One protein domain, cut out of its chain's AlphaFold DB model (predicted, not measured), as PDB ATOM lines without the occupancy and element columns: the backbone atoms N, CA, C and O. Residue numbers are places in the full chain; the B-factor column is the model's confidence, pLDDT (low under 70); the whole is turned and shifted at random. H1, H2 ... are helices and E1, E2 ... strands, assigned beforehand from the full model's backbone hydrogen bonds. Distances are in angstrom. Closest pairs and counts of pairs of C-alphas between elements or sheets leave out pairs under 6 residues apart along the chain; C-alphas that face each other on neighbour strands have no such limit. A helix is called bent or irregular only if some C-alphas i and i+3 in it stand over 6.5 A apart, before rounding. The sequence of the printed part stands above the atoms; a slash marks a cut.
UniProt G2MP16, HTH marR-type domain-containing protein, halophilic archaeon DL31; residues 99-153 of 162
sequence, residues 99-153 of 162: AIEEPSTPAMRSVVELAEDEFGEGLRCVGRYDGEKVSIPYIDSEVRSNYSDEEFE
ATOM      1  N   ALA A  99     127.118 105.876 131.135       69.19
ATOM      2  CA  ALA A  99     125.851 106.381 130.652       69.19
ATOM      3  C   ALA A  99     125.758 106.217 129.139       69.19
ATOM      4  O   ALA A  99     126.709 106.503 128.408       69.19
ATOM      5  N   ILE A 100     124.588 105.782 128.677       73.81
ATOM      6  CA  ILE A 100     124.219 105.889 127.268       73.81
ATOM      7  C   ILE A 100     123.756 107.323 127.062       73.81
ATOM      8  O   ILE A 100     122.704 107.720 127.561       73.81
ATOM      9  N   GLU A 101     124.563 108.099 126.357       79.12
ATOM     10  CA  GLU A 101     124.327 109.517 126.126       79.12
ATOM     11  C   GLU A 101     124.587 109.801 124.667       79.12
ATOM     12  O   GLU A 101     125.673 109.500 124.184       79.12
ATOM     13  N   GLU A 102     123.629 110.411 123.976       77.00
ATOM     14  CA  GLU A 102     123.830 110.790 122.583       77.00
ATOM     15  C   GLU A 102     125.109 111.630 122.412       77.00
ATOM     16  O   GLU A 102     125.456 112.432 123.289       77.00
ATOM     17  N   PRO A 103     125.819 111.486 121.278       82.25
ATOM     18  CA  PRO A 103     127.045 112.222 121.012       82.25
ATOM     19  C   PRO A 103     126.803 113.742 121.050       82.25
ATOM     20  O   PRO A 103     126.359 114.379 120.087       82.25
ATOM     21  N   SER A 104     127.143 114.345 122.190       76.12
ATOM     22  CA  SER A 104     126.874 115.755 122.501       76.12
ATOM     23  C   SER A 104     127.804 116.722 121.765       76.12
ATOM     24  O   SER A 104     127.460 117.886 121.550       76.12
ATOM     25  N   THR A 105     128.965 116.239 121.313       85.12
ATOM     26  CA  THR A 105     129.958 117.041 120.587       85.12
ATOM     27  C   THR A 105     129.999 116.685 119.098       85.12
ATOM     28  O   THR A 105     129.831 115.515 118.747       85.12
ATOM     29  N   PRO A 106     130.287 117.655 118.205       89.50
ATOM     30  CA  PRO A 106     130.471 117.377 116.779       89.50
ATOM     31  C   PRO A 106     131.542 116.318 116.501       89.50
ATOM     32  O   PRO A 106     131.336 115.456 115.659       89.50
ATOM     33  N   ALA A 107     132.651 116.334 117.248       86.38
ATOM     34  CA  ALA A 107     133.721 115.351 117.088       86.38
ATOM     35  C   ALA A 107     133.251 113.926 117.414       86.38
ATOM     36  O   ALA A 107     133.589 112.994 116.693       86.38
ATOM     37  N   MET A 108     132.453 113.755 118.473       85.06
ATOM     38  CA  MET A 108     131.929 112.438 118.835       85.06
ATOM     39  C   MET A 108     130.883 111.942 117.836       85.06
ATOM     40  O   MET A 108     130.864 110.756 117.537       85.06
ATOM     41  N   ARG A 109     130.063 112.845 117.275       89.44
ATOM     42  CA  ARG A 109     129.147 112.495 116.179       89.44
ATOM     43  C   ARG A 109     129.909 111.934 114.988       89.44
ATOM     44  O   ARG A 109     129.601 110.838 114.554       89.44
ATOM     45  N   SER A 110     130.971 112.613 114.560       90.25
ATOM     46  CA  SER A 110     131.797 112.127 113.453       90.25
ATOM     47  C   SER A 110     132.482 110.791 113.751       90.25
ATOM     48  O   SER A 110     132.654 109.992 112.843       90.25
ATOM     49  N   VAL A 111     132.866 110.514 115.003       89.69
ATOM     50  CA  VAL A 111     133.415 109.200 115.389       89.69
ATOM     51  C   VAL A 111     132.366 108.094 115.260       89.69
ATOM     52  O   VAL A 111     132.693 107.017 114.771       89.69
ATOM     53  N   VAL A 112     131.126 108.353 115.687       89.94
ATOM     54  CA  VAL A 112     130.022 107.395 115.543       89.94
ATOM     55  C   VAL A 112     129.694 107.176 114.069       89.94
ATOM     56  O   VAL A 112     129.701 106.033 113.637       89.94
ATOM     57  N   GLU A 113     129.529 108.249 113.293       91.19
ATOM     58  CA  GLU A 113     129.245 108.185 111.851       91.19
ATOM     59  C   GLU A 113     130.320 107.385 111.099       91.19
ATOM     60  O   GLU A 113     130.001 106.499 110.318       91.19
ATOM     61  N   LEU A 114     131.606 107.629 111.387       92.38
ATOM     62  CA  LEU A 114     132.708 106.870 110.784       92.38
ATOM     63  C   LEU A 114     132.661 105.380 111.141       92.38
ATOM     64  O   LEU A 114     132.991 104.539 110.309       92.38
ATOM     65  N   ALA A 115     132.295 105.049 112.379       88.56
ATOM     66  CA  ALA A 115     132.169 103.662 112.802       88.56
ATOM     67  C   ALA A 115     130.951 102.988 112.151       88.56
ATOM     68  O   ALA A 115     131.042 101.834 111.739       88.56
ATOM     69  N   GLU A 116     129.824 103.690 112.038       90.06
ATOM     70  CA  GLU A 116     128.628 103.187 111.359       90.06
ATOM     71  C   GLU A 116     128.892 102.951 109.868       90.06
ATOM     72  O   GLU A 116     128.534 101.892 109.353       90.06
ATOM     73  N   ASP A 117     129.581 103.875 109.195       92.31
ATOM     74  CA  ASP A 117     129.935 103.756 107.777       92.31
ATOM     75  C   ASP A 117     130.879 102.572 107.506       92.31
ATOM     76  O   ASP A 117     130.717 101.863 106.511       92.31
ATOM     77  N   GLU A 118     131.863 102.344 108.382       93.56
ATOM     78  CA  GLU A 118     132.861 101.281 108.202       93.56
ATOM     79  C   GLU A 118     132.308  99.894 108.557       93.56
ATOM     80  O   GLU A 118     132.579  98.910 107.865       93.56
ATOM     81  N   PHE A 119     131.545  99.792 109.649       85.69
ATOM     82  CA  PHE A 119     131.159  98.502 110.228       85.69
ATOM     83  C   PHE A 119     129.698  98.116 109.969       85.69
ATOM     84  O   PHE A 119     129.363  96.935 110.105       85.69
ATOM     85  N   GLY A 120     128.838  99.061 109.573       85.44
ATOM     86  CA  GLY A 120     127.429  98.828 109.252       85.44
ATOM     87  C   GLY A 120     126.700  98.013 110.325       85.44
ATOM     88  O   GLY A 120     126.846  98.252 111.520       85.44
ATOM     89  N   GLU A 121     125.969  96.982 109.897       82.38
ATOM     90  CA  GLU A 121     125.231  96.057 110.779       82.38
ATOM     91  C   GLU A 121     126.133  95.244 111.736       82.38
ATOM     92  O   GLU A 121     125.650  94.588 112.659       82.38
ATOM     93  N   GLY A 122     127.453  95.261 111.529       79.56
ATOM     94  CA  GLY A 122     128.427  94.650 112.430       79.56
ATOM     95  C   GLY A 122     128.771  95.509 113.649       79.56
ATOM     96  O   GLY A 122     129.350  94.985 114.606       79.56
ATOM     97  N   LEU A 123     128.432  96.805 113.648       83.19
ATOM     98  CA  LEU A 123     128.723  97.704 114.761       83.19
ATOM     99  C   LEU A 123     127.779  97.431 115.936       83.19
ATOM    100  O   LEU A 123     126.566  97.549 115.821       83.19
ATOM    101  N   ARG A 124     128.340  97.094 117.100       80.44
ATOM    102  CA  ARG A 124     127.550  96.772 118.304       80.44
ATOM    103  C   ARG A 124     127.508  97.900 119.328       80.44
ATOM    104  O   ARG A 124     126.472  98.117 119.953       80.44
ATOM    105  N   CYS A 125     128.602  98.638 119.492       84.12
ATOM    106  CA  CYS A 125     128.652  99.815 120.354       84.12
ATOM    107  C   CYS A 125     129.843 100.715 120.016       84.12
ATOM    108  O   CYS A 125     130.883 100.240 119.557       84.12
ATOM    109  N   VAL A 126     129.720 101.996 120.351       85.19
ATOM    110  CA  VAL A 126     130.832 102.944 120.448       85.19
ATOM    111  C   VAL A 126     130.866 103.443 121.882       85.19
ATOM    112  O   VAL A 126     129.869 103.965 122.376       85.19
ATOM    113  N   GLY A 127     132.007 103.272 122.546       84.31
ATOM    114  CA  GLY A 127     132.244 103.731 123.911       84.31
ATOM    115  C   GLY A 127     133.396 104.727 123.964       84.31
ATOM    116  O   GLY A 127     134.389 104.597 123.249       84.31
ATOM    117  N   ARG A 128     133.279 105.719 124.840       82.00
ATOM    118  CA  ARG A 128     134.316 106.699 125.143       82.00
ATOM    119  C   ARG A 128     134.619 106.653 126.632       82.00
ATOM    120  O   ARG A 128     133.724 106.859 127.443       82.00
ATOM    121  N   TYR A 129     135.888 106.475 126.972       78.25
ATOM    122  CA  TYR A 129     136.381 106.614 128.339       78.25
ATOM    123  C   TYR A 129     137.184 107.908 128.470       78.25
ATOM    124  O   TYR A 129     138.088 108.157 127.669       78.25
ATOM    125  N   ASP A 130     136.847 108.743 129.449       71.06
ATOM    126  CA  ASP A 130     137.549 110.007 129.716       71.06
ATOM    127  C   ASP A 130     138.546 109.932 130.884       71.06
ATOM    128  O   ASP A 130     139.262 110.900 131.140       71.06
ATOM    129  N   GLY A 131     138.658 108.767 131.528       57.06
ATOM    130  CA  GLY A 131     139.497 108.558 132.708       57.06
ATOM    131  C   GLY A 131     138.709 108.422 134.009       57.06
ATOM    132  O   GLY A 131     139.296 107.983 134.993       57.06
ATOM    133  N   GLU A 132     137.415 108.749 133.995       59.50
ATOM    134  CA  GLU A 132     136.522 108.681 135.158       59.50
ATOM    135  C   GLU A 132     135.186 107.998 134.821       59.50
ATOM    136  O   GLU A 132     134.696 107.194 135.611       59.50
ATOM    137  N   LYS A 133     134.631 108.245 133.625       69.06
ATOM    138  CA  LYS A 133     133.329 107.740 133.172       69.06
ATOM    139  C   LYS A 133     133.417 107.105 131.783       69.06
ATOM    140  O   LYS A 133     134.164 107.556 130.907       69.06
ATOM    141  N   VAL A 134     132.604 106.075 131.547       79.00
ATOM    142  CA  VAL A 134     132.342 105.539 130.204       79.00
ATOM    143  C   VAL A 134     131.055 106.147 129.641       79.00
ATOM    144  O   VAL A 134     129.961 105.942 130.151       79.00
ATOM    145  N   SER A 135     131.152 106.885 128.542       80.75
ATOM    146  CA  SER A 135     129.986 107.341 127.774       80.75
ATOM    147  C   SER A 135     129.802 106.451 126.555       80.75
ATOM    148  O   SER A 135     130.756 106.196 125.825       80.75
ATOM    149  N   ILE A 136     128.583 105.973 126.328       85.31
ATOM    150  CA  ILE A 136     128.240 105.120 125.190       85.31
ATOM    151  C   ILE A 136     127.363 105.937 124.233       85.31
ATOM    152  O   ILE A 136     126.143 105.953 124.401       85.31
ATOM    153  N   PRO A 137     127.956 106.662 123.260       84.00
ATOM    154  CA  PRO A 137     127.206 107.449 122.281       84.00
ATOM    155  C   PRO A 137     126.422 106.633 121.265       84.00
ATOM    156  O   PRO A 137     125.471 107.148 120.683       84.00
ATOM    157  N   TYR A 138     126.798 105.375 121.064       86.31
ATOM    158  CA  TYR A 138     126.078 104.472 120.187       86.31
ATOM    159  C   TYR A 138     126.055 103.075 120.790       86.31
ATOM    160  O   TYR A 138     127.083 102.553 121.224       86.31
ATOM    161  N   ILE A 139     124.882 102.461 120.781       82.44
ATOM    162  CA  ILE A 139     124.697 101.048 121.074       82.44
ATOM    163  C   ILE A 139     123.593 100.540 120.162       82.44
ATOM    164  O   ILE A 139     122.534 101.165 120.062       82.44
ATOM    165  N   ASP A 140     123.862  99.427 119.491       80.81
ATOM    166  CA  ASP A 140     122.884  98.775 118.634       80.81
ATOM    167  C   ASP A 140     121.620  98.433 119.439       80.81
ATOM    168  O   ASP A 140     121.685  98.074 120.616       80.81
ATOM    169  N   SER A 141     120.453  98.570 118.816       68.94
ATOM    170  CA  SER A 141     119.167  98.406 119.497       68.94
ATOM    171  C   SER A 141     118.896  96.959 119.926       68.94
ATOM    172  O   SER A 141     118.323  96.752 120.995       68.94
ATOM    173  N   GLU A 142     119.368  95.963 119.166       65.62
ATOM    174  CA  GLU A 142     119.233  94.546 119.536       65.62
ATOM    175  C   GLU A 142     120.163  94.178 120.696       65.62
ATOM    176  O   GLU A 142     119.762  93.465 121.617       65.62
ATOM    177  N   VAL A 143     121.386  94.723 120.702       59.84
ATOM    178  CA  VAL A 143     122.272  94.688 121.875       59.84
ATOM    179  C   VAL A 143     121.560  95.359 123.050       59.84
ATOM    180  O   VAL A 143     121.321  94.737 124.074       59.84
ATOM    181  N   ARG A 144     121.097  96.595 122.903       56.06
ATOM    182  CA  ARG A 144     120.429  97.338 123.978       56.06
ATOM    183  C   ARG A 144     119.249  96.581 124.611       56.06
ATOM    184  O   ARG A 144     119.025  96.741 125.807       56.06
ATOM    185  N   SER A 145     118.517  95.774 123.841       55.84
ATOM    186  CA  SER A 145     117.401  94.952 124.328       55.84
ATOM    187  C   SER A 145     117.809  93.620 124.969       55.84
ATOM    188  O   SER A 145     117.073  93.138 125.820       55.84
ATOM    189  N   ASN A 146     118.956  93.036 124.612       51.03
ATOM    190  CA  ASN A 146     119.462  91.805 125.240       51.03
ATOM    191  C   ASN A 146     120.223  92.061 126.553       51.03
ATOM    192  O   ASN A 146     120.404  91.144 127.343       51.03
ATOM    193  N   TYR A 147     120.684  93.291 126.783       45.25
ATOM    194  CA  TYR A 147     121.446  93.681 127.976       45.25
ATOM    195  C   TYR A 147     120.581  94.385 129.042       45.25
ATOM    196  O   TYR A 147     121.117  95.069 129.911       45.25
ATOM    197  N   SER A 148     119.249  94.240 128.986       47.88
ATOM    198  CA  SER A 148     118.332  94.703 130.044       47.88
ATOM    199  C   SER A 148     118.119  93.689 131.169       47.88
ATOM    200  O   SER A 148     117.291  93.936 132.045       47.88
ATOM    201  N   ASP A 149     118.808  92.550 131.133       37.56
ATOM    202  CA  ASP A 149     118.720  91.558 132.196       37.56
ATOM    203  C   ASP A 149     119.643  91.956 133.356       37.56
ATOM    204  O   ASP A 149     120.797  92.348 133.156       37.56
ATOM    205  N   GLU A 150     119.094  91.850 134.570       43.59
ATOM    206  CA  GLU A 150     119.667  92.163 135.893       43.59
ATOM    207  C   GLU A 150     121.152  91.778 136.071       43.59
ATOM    208  O   GLU A 150     121.845  92.368 136.893       43.59
ATOM    209  N   GLU A 151     121.686  90.841 135.286       41.53
ATOM    210  CA  GLU A 151     123.059  90.336 135.374       41.53
ATOM    211  C   GLU A 151     124.153  91.394 135.107       41.53
ATOM    212  O   GLU A 151     125.245  91.294 135.672       41.53
ATOM    213  N   PHE A 152     123.890  92.431 134.298       39.06
ATOM    214  CA  PHE A 152     124.851  93.530 134.079       39.06
ATOM    215  C   PHE A 152     124.727  94.656 135.123       39.06
ATOM    216  O   PHE A 152     125.733  95.285 135.468       39.06
ATOM    217  N   GLU A 153     123.516  94.894 135.642       44.75
ATOM    218  CA  GLU A 153     123.221  95.956 136.616       44.75
ATOM    219  C   GLU A 153     123.561  95.543 138.064       44.75
ATOM    220  O   GLU A 153     124.065  96.373 138.819       44.75
TER     221      GLU A 153
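Overview. This is residues 99 to 153 of the 162 residues of the protein "HTH marR-type domain-containing protein" of halophilic archaeon DL31 (UniProt G2MP16). A hairpin of two antiparallel strands, E1 and E2, has the first part of the kinked helix H1 packed beside it, with residues 108 to 116 near both strands. The short helix H2 leads off from the end of E2, away from H1, and residues 145 to 153 stick out as a loose end, while residues 99 and 100 pair along the free side of E2. The printed part has 55 residues, with two named helices and two named strands in the order H1, E1, E2, H2; the class is mixed, helices and strands. It is only just compact, close to loose, with a radius of gyration of the C-alphas of 11.9 A, and flat, spanning 33 by 29 by 15 A.

Along the chain. The printed part begins with Ala 99, whose C-alpha is at (125.851, 106.381, 130.652), and residues 99 to 105 come before the first named element. H1 is residues 106 to 122, 23.2 A from its first C-alpha at (130.471, 117.377, 116.779) to its last. H1 is irregular: C-alphas 118 and 121 are 9.6 A apart. E1 is residues 125 to 129, 13.0 A long, and E2 is residues 133 to 139, 16.3 A long. H2 is residues 141 to 146, 8.8 A long, and its last C-alpha is at (119.462, 91.805, 125.240).

Arrangement. Residues 99 to 100 pair in parallel with residues 135 to 136 of E2. H1 has a kink of 53 degrees near residue 116. Its closest C-alphas to E2 are those of Val 112 and Tyr 138, 6.8 A apart, and to E1 those of Val 112 and Val 126, 6.7 A apart. E1 and E2 are antiparallel neighbours and form a hairpin, with 162 degrees between their directions. The C-alphas of residues 125 and 139 face each other at 4.2 A. N 126 and O 138 are within hydrogen-bond range at 2.8 A, and so are N 135 and O 128, at 2.8 A. H1 and H2 are apart, and E1 and H2 are only just apart, their closest C-alphas 8.3 A from each other. In H2 every O i to N i+4 pair is within hydrogen-bond range; in H1, 11 of 13 are.

Size, cuts and confidence. The two C-alphas farthest apart are those of Pro 106 and Glu 151, at 33.6 A. Without residues 145 to 153, which stand free, the body of 46 residues spans 29 by 22 by 15 A. The printed part has no cut, and the links H1 to E1, E1 to E2 and E2 to H2 are tight. The mean pLDDT of the printed part is 74.8; it is under 70 at residue 99, residues 131 to 133 and residues 141 to 153, which include H2.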